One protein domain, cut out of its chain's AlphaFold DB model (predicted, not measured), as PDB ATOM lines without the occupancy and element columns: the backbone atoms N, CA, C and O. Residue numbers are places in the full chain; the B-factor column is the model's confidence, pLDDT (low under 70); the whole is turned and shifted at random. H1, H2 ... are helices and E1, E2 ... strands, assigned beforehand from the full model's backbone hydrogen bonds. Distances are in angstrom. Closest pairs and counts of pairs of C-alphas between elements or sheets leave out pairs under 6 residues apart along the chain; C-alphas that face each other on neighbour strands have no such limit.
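Overview. This is residues 32 to 103 of the 311 residues of the protein "NYN domain-containing protein" of Moorea sp. SIO4G3 (UniProt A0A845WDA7). A strongly twisted sheet of four strands has H3 packed on one face, over the E1 and E2 side, while the other face is bare of helices. H1 packs side by side with H3, running the same way but not on the sheet, and the short H2 follows it on the way to E1. The printed part has 72 residues, with three named helices and four named strands in the order H1, H2, E1, H3, E2, E3, E4. The sheet is mixed, in the order E1, E2, E3, E4, with E1 and E2 parallel and the other neighbours antiparallel; the class is mixed, helices and strands. The whole is compact, with a radius of gyration of the C-alphas of 12.2 A and spans of 34 by 27 by 17 A.

Along the chain. In the sheet, E1 is residues 54 to 58, 13.0 A long, beginning at C-alpha 54 at (-56.438, -13.030, 18.622). E2, residues 77 to 84, is the longest strand at 22.3 A. E3 is residues 87 to 92, 16.0 A, and E4 is residues 98 to 102, 13.2 A, ending at C-alpha 102 at (-45.176, 3.713, 10.568). H3 is residues 64 to 73, 14.5 A. H1, residues 33 to 43, measures 15.2 A and begins at C-alpha 33 at (-34.065, -23.464, 16.881). H2 is residues 45 to 48, 5.4 A.

Arrangement. E1 and E2 are parallel at 24 degrees, with N 55 and O 77 at 2.8 A, within hydrogen-bond range. E1, H3 and E2 form a strand-helix-strand unit, two parallel neighbour strands with a helix between them in the chain, and its crossover is right-handed. E2, E3 and E4 form a meander, each strand the antiparallel neighbour of the one before. In the hairpin E2 and E3, N 82 and O 89 are 2.8 A apart; in the hairpin E3 and E4, N 90 and O 99 are 2.8 A apart, both within hydrogen-bond range. E1 and E4 are the edge strands. H3 is on the sheet at a height over the sheet of 9.1 A, and H3 and the sheet form two layers, a helix on one face of a sheet. It lies over E2 and only just over E1, on which 3 of its 10 C-alphas fall, and runs along the strands, at 5 degrees to E2 on the local plane. The closest C-alphas of H3 and E2 are those of Cys 68 and Val 78, 6.2 A apart. H1 and H3 touch, the closest C-alphas being those of Ala 39 and Leu 67 at 5.6 A, with a shallow tilt of 8 degrees, the same way. H1 and H2 meet only through their link, and H2 is only just apart from H3, at 8.2 A. In H1 and H3 every O i to N i+4 pair is within hydrogen-bond range; H2 is too short for such a pair.

Size, cuts and confidence. The C-alphas farthest apart are those of Ile 47 and Asp 86, at 34.7 A. The printed part has no cut, and the links between its named elements are tight. The mean pLDDT of the printed part is 86.5; residue 103 is the one printed residue under 70.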
ATOM      1  N   ASP A  32     -32.357 -22.340  13.095       85.94
ATOM      2  CA  ASP A  32     -33.827 -22.379  13.149       85.94
ATOM      3  C   ASP A  32     -34.421 -22.840  14.506       85.94
ATOM      4  O   ASP A  32     -35.618 -23.088  14.631       85.94
ATOM      5  N   SER A  33     -33.612 -22.943  15.575       87.81
ATOM      6  CA  SER A  33     -34.065 -23.464  16.881       87.81
ATOM      7  C   SER A  33     -35.153 -22.591  17.517       87.81
ATOM      8  O   SER A  33     -36.115 -23.103  18.098       87.81
ATOM      9  N   ALA A  34     -35.028 -21.269  17.370       89.31
ATOM     10  CA  ALA A  34     -36.043 -20.322  17.818       89.31
ATOM     11  C   ALA A  34     -37.348 -20.483  17.029       89.31
ATOM     12  O   ALA A  34     -38.420 -20.474  17.633       89.31
ATOM     13  N   ASP A  35     -37.258 -20.703  15.716       90.25
ATOM     14  CA  ASP A  35     -38.410 -20.874  14.830       90.25
ATOM     15  C   ASP A  35     -39.161 -22.166  15.145       90.25
ATOM     16  O   ASP A  35     -40.380 -22.146  15.314       90.25
ATOM     17  N   PHE A  36     -38.438 -23.274  15.337       89.75
ATOM     18  CA  PHE A  36     -39.031 -24.536  15.778       89.75
ATOM     19  C   PHE A  36     -39.725 -24.387  17.126       89.75
ATOM     20  O   PHE A  36     -40.880 -24.782  17.269       89.75
ATOM     21  N   LYS A  37     -39.068 -23.771  18.115       91.38
ATOM     22  CA  LYS A  37     -39.679 -23.578  19.434       91.38
ATOM     23  C   LYS A  37     -40.903 -22.668  19.360       91.38
ATOM     24  O   LYS A  37     -41.899 -22.960  20.018       91.38
ATOM     25  N   MET A  38     -40.851 -21.606  18.554       91.69
ATOM     26  CA  MET A  38     -41.987 -20.718  18.311       91.69
ATOM     27  C   MET A  38     -43.147 -21.472  17.658       91.69
ATOM     28  O   MET A  38     -44.278 -21.319  18.105       91.69
ATOM     29  N   ALA A  39     -42.888 -22.318  16.660       90.88
ATOM     30  CA  ALA A  39     -43.912 -23.138  16.023       90.88
ATOM     31  C   ALA A  39     -44.523 -24.152  17.002       90.88
ATOM     32  O   ALA A  39     -45.743 -24.244  17.099       90.88
ATOM     33  N   THR A  40     -43.699 -24.863  17.778       90.31
ATOM     34  CA  THR A  40     -44.170 -25.850  18.760       90.31
ATOM     35  C   THR A  40     -45.005 -25.195  19.857       90.31
ATOM     36  O   THR A  40     -46.161 -25.562  20.037       90.31
ATOM     37  N   VAL A  41     -44.456 -24.201  20.563       89.56
ATOM     38  CA  VAL A  41     -45.161 -23.524  21.669       89.56
ATOM     39  C   VAL A  41     -46.345 -22.715  21.147       89.56
ATOM     40  O   VAL A  41     -47.416 -22.705  21.747       89.56
ATOM     41  N   GLY A  42     -46.174 -22.052  20.004       90.06
ATOM     42  CA  GLY A  42     -47.238 -21.303  19.356       90.06
ATOM     43  C   GLY A  42     -48.406 -22.206  18.976       90.06
ATOM     44  O   GLY A  42     -49.549 -21.827  19.199       90.06
ATOM     45  N   SER A  43     -48.149 -23.416  18.471       89.12
ATOM     46  CA  SER A  43     -49.215 -24.340  18.069       89.12
ATOM     47  C   SER A  43     -50.106 -24.783  19.229       89.12
ATOM     48  O   SER A  43     -51.272 -25.061  18.996       89.12
ATOM     49  N   SER A  44     -49.602 -24.790  20.467       89.50
ATOM     50  CA  SER A  44     -50.362 -25.160  21.667       89.50
ATOM     51  C   SER A  44     -50.863 -23.952  22.466       89.50
ATOM     52  O   SER A  44     -51.332 -24.109  23.594       89.50
ATOM     53  N   ILE A  45     -50.795 -22.736  21.908       88.69
ATOM     54  CA  ILE A  45     -51.117 -21.507  22.648       88.69
ATOM     55  C   ILE A  45     -52.551 -21.501  23.188       88.69
ATOM     56  O   ILE A  45     -52.793 -20.984  24.272       88.69
ATOM     57  N   PHE A  46     -53.494 -22.121  22.479       83.50
ATOM     58  CA  PHE A  46     -54.894 -22.206  22.901       83.50
ATOM     59  C   PHE A  46     -55.094 -23.091  24.140       83.50
ATOM     60  O   PHE A  46     -56.084 -22.928  24.844       83.50
ATOM     61  N   ILE A  47     -54.157 -24.001  24.433       85.69
ATOM     62  CA  ILE A  47     -54.194 -24.843  25.637       85.69
ATOM     63  C   ILE A  47     -53.816 -24.004  26.858       85.69
ATOM     64  O   ILE A  47     -54.485 -24.048  27.885       85.69
ATOM     65  N   HIS A  48     -52.746 -23.218  26.735       84.50
ATOM     66  CA  HIS A  48     -52.219 -22.410  27.834       84.50
ATOM     67  C   HIS A  48     -52.967 -21.080  28.007       84.50
ATOM     68  O   HIS A  48     -53.006 -20.531  29.105       84.50
ATOM     69  N   TYR A  49     -53.593 -20.580  26.940       87.25
ATOM     70  CA  TYR A  49     -54.355 -19.333  26.924       87.25
ATOM     71  C   TYR A  49     -55.733 -19.557  26.279       87.25
ATOM     72  O   TYR A  49     -55.997 -19.053  25.184       87.25
ATOM     73  N   PRO A  50     -56.644 -20.284  26.952       83.94
ATOM     74  CA  PRO A  50     -57.945 -20.664  26.390       83.94
ATOM     75  C   PRO A  50     -58.875 -19.471  26.122       83.94
ATOM     76  O   PRO A  50     -59.824 -19.575  25.353       83.94
ATOM     77  N   THR A  51     -58.610 -18.318  26.739       88.94
ATOM     78  CA  THR A  51     -59.369 -17.076  26.532       88.94
ATOM     79  C   THR A  51     -58.843 -16.231  25.370       88.94
ATOM     80  O   THR A  51     -59.443 -15.201  25.043       88.94
ATOM     81  N   ALA A  52     -57.731 -16.628  24.742       86.75
ATOM     82  CA  ALA A  52     -57.166 -15.908  23.614       86.75
ATOM     83  C   ALA A  52     -58.130 -15.943  22.421       86.75
ATOM     84  O   ALA A  52     -58.602 -16.998  22.010       86.75
ATOM     85  N   LYS A  53     -58.417 -14.770  21.853       90.19
ATOM     86  CA  LYS A  53     -59.248 -14.623  20.644       90.19
ATOM     87  C   LYS A  53     -58.420 -14.257  19.419       90.19
ATOM     88  O   LYS A  53     -58.804 -14.551  18.286       90.19
ATOM     89  N   GLU A  54     -57.297 -13.588  19.655       91.81
ATOM     90  CA  GLU A  54     -56.438 -13.030  18.622       91.81
ATOM     91  C   GLU A  54     -54.973 -13.310  18.960       91.81
ATOM     92  O   GLU A  54     -54.570 -13.228  20.122       91.81
ATOM     93  N   VAL A  55     -54.180 -13.641  17.942       92.31
ATOM     94  CA  VAL A  55     -52.750 -13.930  18.076       92.31
ATOM     95  C   VAL A  55     -51.974 -13.132  17.040       92.31
ATOM     96  O   VAL A  55     -52.250 -13.204  15.843       92.31
ATOM     97  N   LEU A  56     -50.981 -12.382  17.514       92.50
ATOM     98  CA  LEU A  56     -50.035 -11.657  16.677       92.50
ATOM     99  C   LEU A  56     -48.730 -12.456  16.629       92.50
ATOM    100  O   LEU A  56     -48.055 -12.610  17.645       92.50
ATOM    101  N   VAL A  57     -48.384 -12.967  15.450       92.88
ATOM    102  CA  VAL A  57     -47.134 -13.692  15.202       92.88
ATOM    103  C   VAL A  57     -46.125 -12.706  14.626       92.88
ATOM    104  O   VAL A  57     -46.288 -12.238  13.504       92.88
ATOM    105  N   CYS A  58     -45.090 -12.365  15.389       90.69
ATOM    106  CA  CYS A  58     -44.068 -11.404  14.974       90.69
ATOM    107  C   CYS A  58     -42.865 -12.131  14.361       90.69
ATOM    108  O   CYS A  58     -41.955 -12.527  15.085       90.69
ATOM    109  N   SER A  59     -42.852 -12.309  13.039       87.44
ATOM    110  CA  SER A  59     -41.715 -12.903  12.326       87.44
ATOM    111  C   SER A  59     -41.694 -12.499  10.857       87.44
ATOM    112  O   SER A  59     -42.736 -12.415  10.202       87.44
ATOM    113  N   SER A  60     -40.489 -12.280  10.331       82.94
ATOM    114  CA  SER A  60     -40.250 -12.023   8.908       82.94
ATOM    115  C   SER A  60     -40.088 -13.304   8.085       82.94
ATOM    116  O   SER A  60     -40.101 -13.221   6.858       82.94
ATOM    117  N   ASP A  61     -39.962 -14.468   8.730       81.25
ATOM    118  CA  ASP A  61     -39.777 -15.745   8.044       81.25
ATOM    119  C   ASP A  61     -41.089 -16.239   7.400       81.25
ATOM    120  O   ASP A  61     -42.190 -16.090   7.943       81.25
ATOM    121  N   GLY A  62     -40.971 -16.843   6.218       77.75
ATOM    122  CA  GLY A  62     -42.054 -17.548   5.545       77.75
ATOM    123  C   GLY A  62     -42.500 -18.815   6.281       77.75
ATOM    124  O   GLY A  62     -43.685 -19.148   6.205       77.75
ATOM    125  N   VAL A  63     -41.616 -19.470   7.047       80.75
ATOM    126  CA  VAL A  63     -41.919 -20.708   7.798       80.75
ATOM    127  C   VAL A  63     -43.077 -20.508   8.786       80.75
ATOM    128  O   VAL A  63     -43.905 -21.402   8.976       80.75
ATOM    129  N   MET A  64     -43.226 -19.300   9.341       88.12
ATOM    130  CA  MET A  64     -44.307 -18.979  10.282       88.12
ATOM    131  C   MET A  64     -45.712 -18.997   9.665       88.12
ATOM    132  O   MET A  64     -46.703 -19.004  10.393       88.12
ATOM    133  N   THR A  65     -45.832 -19.096   8.338       85.06
ATOM    134  CA  THR A  65     -47.129 -19.259   7.657       85.06
ATOM    135  C   THR A  65     -47.851 -20.538   8.099       85.06
ATOM    136  O   THR A  65     -49.079 -20.539   8.228       85.06
ATOM    137  N   HIS A  66     -47.109 -21.616   8.385       88.12
ATOM    138  CA  HIS A  66     -47.690 -22.872   8.868       88.12
ATOM    139  C   HIS A  66     -48.293 -22.707  10.261       88.12
ATOM    140  O   HIS A  66     -49.452 -23.056  10.465       88.12
ATOM    141  N   LEU A  67     -47.556 -22.071  11.179       90.94
ATOM    142  CA  LEU A  67     -48.062 -21.734  12.508       90.94
ATOM    143  C   LEU A  67     -49.324 -20.864  12.413       90.94
ATOM    144  O   LEU A  67     -50.316 -21.145  13.082       90.94
ATOM    145  N   CYS A  68     -49.320 -19.840  11.554       90.31
ATOM    146  CA  CYS A  68     -50.495 -18.995  11.366       90.31
ATOM    147  C   CYS A  68     -51.710 -19.790  10.879       90.31
ATOM    148  O   CYS A  68     -52.814 -19.581  11.378       90.31
ATOM    149  N   THR A  69     -51.505 -20.718   9.944       89.12
ATOM    150  CA  THR A  69     -52.569 -21.595   9.440       89.12
ATOM    151  C   THR A  69     -53.124 -22.481  10.556       89.12
ATOM    152  O   THR A  69     -54.334 -22.515  10.752       89.12
ATOM    153  N   THR A  70     -52.259 -23.129  11.342       90.56
ATOM    154  CA  THR A  70     -52.671 -23.973  12.475       90.56
ATOM    155  C   THR A  70     -53.456 -23.191  13.524       90.56
ATOM    156  O   THR A  70     -54.464 -23.664  14.031       90.56
ATOM    157  N   LEU A  71     -53.033 -21.975  13.857       91.25
ATOM    158  CA  LEU A  71     -53.750 -21.147  14.825       91.25
ATOM    159  C   LEU A  71     -55.143 -20.750  14.316       91.25
ATOM    160  O   LEU A  71     -56.110 -20.749  15.078       91.25
ATOM    161  N   GLN A  72     -55.269 -20.469  13.020       90.38
ATOM    162  CA  GLN A  72     -56.555 -20.147  12.410       90.38
ATOM    163  C   GLN A  72     -57.519 -21.326  12.351       90.38
ATOM    164  O   GLN A  72     -58.715 -21.120  12.553       90.38
ATOM    165  N   THR A  73     -57.037 -22.545  12.087       88.88
ATOM    166  CA  THR A  73     -57.906 -23.734  12.085       88.88
ATOM    167  C   THR A  73     -58.509 -23.997  13.462       88.88
ATOM    168  O   THR A  73     -59.614 -24.521  13.548       88.88
ATOM    169  N   HIS A  74     -57.842 -23.553  14.531       88.31
ATOM    170  CA  HIS A  74     -58.354 -23.586  15.902       88.31
ATOM    171  C   HIS A  74     -59.256 -22.384  16.253       88.31
ATOM    172  O   HIS A  74     -59.564 -22.156  17.418       88.31
ATOM    173  N   GLY A  75     -59.696 -21.603  15.261       87.38
ATOM    174  CA  GLY A  75     -60.671 -20.523  15.437       87.38
ATOM    175  C   GLY A  75     -60.091 -19.190  15.918       87.38
ATOM    176  O   GLY A  75     -60.850 -18.245  16.143       87.38
ATOM    177  N   LEU A  76     -58.767 -19.072  16.046       90.81
ATOM    178  CA  LEU A  76     -58.120 -17.824  16.448       90.81
ATOM    179  C   LEU A  76     -58.021 -16.855  15.266       90.81
ATOM    180  O   LEU A  76     -57.731 -17.239  14.128       90.81
ATOM    181  N   LYS A  77     -58.195 -15.559  15.530       91.12
ATOM    182  CA  LYS A  77     -57.833 -14.528  14.552       91.12
ATOM    183  C   LYS A  77     -56.326 -14.329  14.584       91.12
ATOM    184  O   LYS A  77     -55.768 -13.960  15.613       91.12
ATOM    185  N   VAL A  78     -55.667 -14.561  13.458       91.50
ATOM    186  CA  VAL A  78     -54.205 -14.526  13.390       91.50
ATOM    187  C   VAL A  78     -53.736 -13.383  12.512       91.50
ATOM    188  O   VAL A  78     -54.156 -13.261  11.358       91.50
ATOM    189  N   TYR A  79     -52.817 -12.599  13.061       91.75
ATOM    190  CA  TYR A  79     -52.138 -11.520  12.367       91.75
ATOM    191  C   TYR A  79     -50.643 -11.809  12.302       91.75
ATOM    192  O   TYR A  79     -50.012 -12.088  13.320       91.75
ATOM    193  N   LEU A  80     -50.070 -11.730  11.108       90.25
ATOM    194  CA  LEU A  80     -48.637 -11.855  10.901       90.25
ATOM    195  C   LEU A  80     -48.017 -10.460  10.867       90.25
ATOM    196  O   LEU A  80     -48.336  -9.649  10.001       90.25
ATOM    197  N   VAL A  81     -47.137 -10.187  11.820       90.12
ATOM    198  CA  VAL A  81     -46.496  -8.890  12.012       90.12
ATOM    199  C   VAL A  81     -45.053  -8.967  11.531       90.12
ATOM    200  O   VAL A  81     -44.262  -9.775  12.017       90.12
ATOM    201  N   ARG A  82     -44.697  -8.108  10.578       88.75
ATOM    202  CA  ARG A  82     -43.367  -8.037   9.963       88.75
ATOM    203  C   ARG A  82     -42.806  -6.634  10.090       88.75
ATOM    204  O   ARG A  82     -43.518  -5.663   9.858       88.75
ATOM    205  N   LYS A  83     -41.516  -6.514  10.395       83.56
ATOM    206  CA  LYS A  83     -40.810  -5.232  10.304       83.56
ATOM    207  C   LYS A  83     -40.191  -5.101   8.913       83.56
ATOM    208  O   LYS A  83     -39.398  -5.948   8.515       83.56
ATOM    209  N   GLN A  84     -40.530  -4.032   8.197       79.56
ATOM    210  CA  GLN A  84     -39.869  -3.616   6.961       79.56
ATOM    211  C   GLN A  84     -39.340  -2.195   7.143       79.56
ATOM    212  O   GLN A  84     -40.112  -1.239   7.129       79.56
ATOM    213  N   ASN A  85     -38.022  -2.054   7.310       77.56
ATOM    214  CA  ASN A  85     -37.365  -0.770   7.581       77.56
ATOM    215  C   ASN A  85     -38.058  -0.024   8.745       77.56
ATOM    216  O   ASN A  85     -38.131  -0.560   9.856       77.56
ATOM    217  N   ASP A  86     -38.613   1.159   8.468       76.12
ATOM    218  CA  ASP A  86     -39.312   2.035   9.419       76.12
ATOM    219  C   ASP A  86     -40.831   1.799   9.469       76.12
ATOM    220  O   ASP A  86     -41.594   2.662   9.904       76.12
ATOM    221  N   LYS A  87     -41.307   0.642   9.001       80.31
ATOM    222  CA  LYS A  87     -42.727   0.277   9.013       80.31
ATOM    223  C   LYS A  87     -42.934  -1.103   9.627       80.31
ATOM    224  O   LYS A  87     -42.154  -2.031   9.410       80.31
ATOM    225  N   ILE A  88     -44.020  -1.245  10.373       86.56
ATOM    226  CA  ILE A  88     -44.592  -2.526  10.776       86.56
ATOM    227  C   ILE A  88     -45.726  -2.848   9.812       86.56
ATOM    228  O   ILE A  88     -46.626  -2.044   9.604       86.56
ATOM    229  N   ILE A  89     -45.696  -4.041   9.242       86.75
ATOM    230  CA  ILE A  89     -46.749  -4.569   8.389       86.75
ATOM    231  C   ILE A  89     -47.491  -5.644   9.171       86.75
ATOM    232  O   ILE A  89     -46.881  -6.614   9.610       86.75
ATOM    233  N   VAL A  90     -48.796  -5.470   9.329       89.12
ATOM    234  CA  VAL A  90     -49.710  -6.405   9.979       89.12
ATOM    235  C   VAL A  90     -50.588  -7.021   8.896       89.12
ATOM    236  O   VAL A  90     -51.438  -6.358   8.309       89.12
ATOM    237  N   LEU A  91     -50.358  -8.293   8.596       87.69
ATOM    238  CA  LEU A  91     -51.139  -9.069   7.640       87.69
ATOM    239  C   LEU A  91     -52.216  -9.849   8.392       87.69
ATOM    240  O   LEU A  91     -51.897 -10.718   9.203       87.69
ATOM    241  N   ASN A  92     -53.483  -9.600   8.084       87.06
ATOM    242  CA  ASN A  92     -54.571 -10.464   8.519       87.06
ATOM    243  C   ASN A  92     -54.530 -11.757   7.699       87.06
ATOM    244  O   ASN A  92     -54.761 -11.748   6.489       87.06
ATOM    245  N   ASN A  93     -54.251 -12.892   8.341       82.25
ATOM    246  CA  ASN A  93     -54.074 -14.138   7.599       82.25
ATOM    247  C   ASN A  93     -55.403 -14.685   7.031       82.25
ATOM    248  O   ASN A  93     -55.378 -15.546   6.159       82.25
ATOM    249  N   LYS A  94     -56.571 -14.204   7.502       81.06
ATOM    250  CA  LYS A  94     -57.902 -14.646   7.038       81.06
ATOM    251  C   LYS A  94     -58.363 -13.846   5.822       81.06
ATOM    252  O   LYS A  94     -58.780 -14.437   4.835       81.06
ATOM    253  N   THR A  95     -58.296 -12.515   5.897       81.94
ATOM    254  CA  THR A  95     -58.749 -11.626   4.810       81.94
ATOM    255  C   THR A  95     -57.656 -11.340   3.783       81.94
ATOM    256  O   THR A  95     -57.950 -10.812   2.718       81.94
ATOM    257  N   ARG A  96     -56.395 -11.684   4.091       81.88
ATOM    258  CA  ARG A  96     -55.190 -11.281   3.340       81.88
ATOM    259  C   ARG A  96     -54.998  -9.762   3.255       81.88
ATOM    260  O   ARG A  96     -54.101  -9.295   2.554       81.88
ATOM    261  N   GLU A  97     -55.773  -8.991   4.010       83.31
ATOM    262  CA  GLU A  97     -55.610  -7.549   4.107       83.31
ATOM    263  C   GLU A  97     -54.336  -7.218   4.872       83.31
ATOM    264  O   GLU A  97     -53.994  -7.842   5.880       83.31
ATOM    265  N   THR A  98     -53.633  -6.211   4.375       85.12
ATOM    266  CA  THR A  98     -52.355  -5.778   4.921       85.12
ATOM    267  C   THR A  98     -52.494  -4.356   5.438       85.12
ATOM    268  O   THR A  98     -52.843  -3.452   4.683       85.12
ATOM    269  N   GLN A  99     -52.193  -4.155   6.716       83.62
ATOM    270  CA  GLN A  99     -52.139  -2.844   7.350       83.62
ATOM    271  C   GLN A  99     -50.679  -2.462   7.576       83.62
ATOM    272  O   GLN A  99     -49.901  -3.235   8.128       83.62
ATOM    273  N   ALA A 100     -50.286  -1.274   7.122       82.75
ATOM    274  CA  ALA A 100     -48.946  -0.748   7.334       82.75
ATOM    275  C   ALA A 100     -48.992   0.364   8.384       82.75
ATOM    276  O   ALA A 100     -49.694   1.359   8.218       82.75
ATOM    277  N   HIS A 101     -48.206   0.210   9.442       77.62
ATOM    278  CA  HIS A 101     -48.041   1.174  10.520       77.62
ATOM    279  C   HIS A 101     -46.622   1.738  10.471       77.62
ATOM    280  O   HIS A 101     -45.649   0.988  10.407       77.62
ATOM    281  N   SER A 102     -46.486   3.061  10.480       73.12
ATOM    282  CA  SER A 102     -45.176   3.713  10.568       73.12
ATOM    283  C   SER A 102     -44.601   3.556  11.977       73.12
ATOM    284  O   SER A 102     -45.321   3.741  12.955       73.12
ATOM    285  N   LEU A 103     -43.312   3.223  12.084       65.19
ATOM    286  CA  LEU A 103     -42.554   3.251  13.343       65.19
ATOM    287  C   LEU A 103     -42.087   4.663  13.705       65.19
ATOM    288  O   LEU A 103     -41.722   4.917  14.851       65.19
TER     289      LEU A 103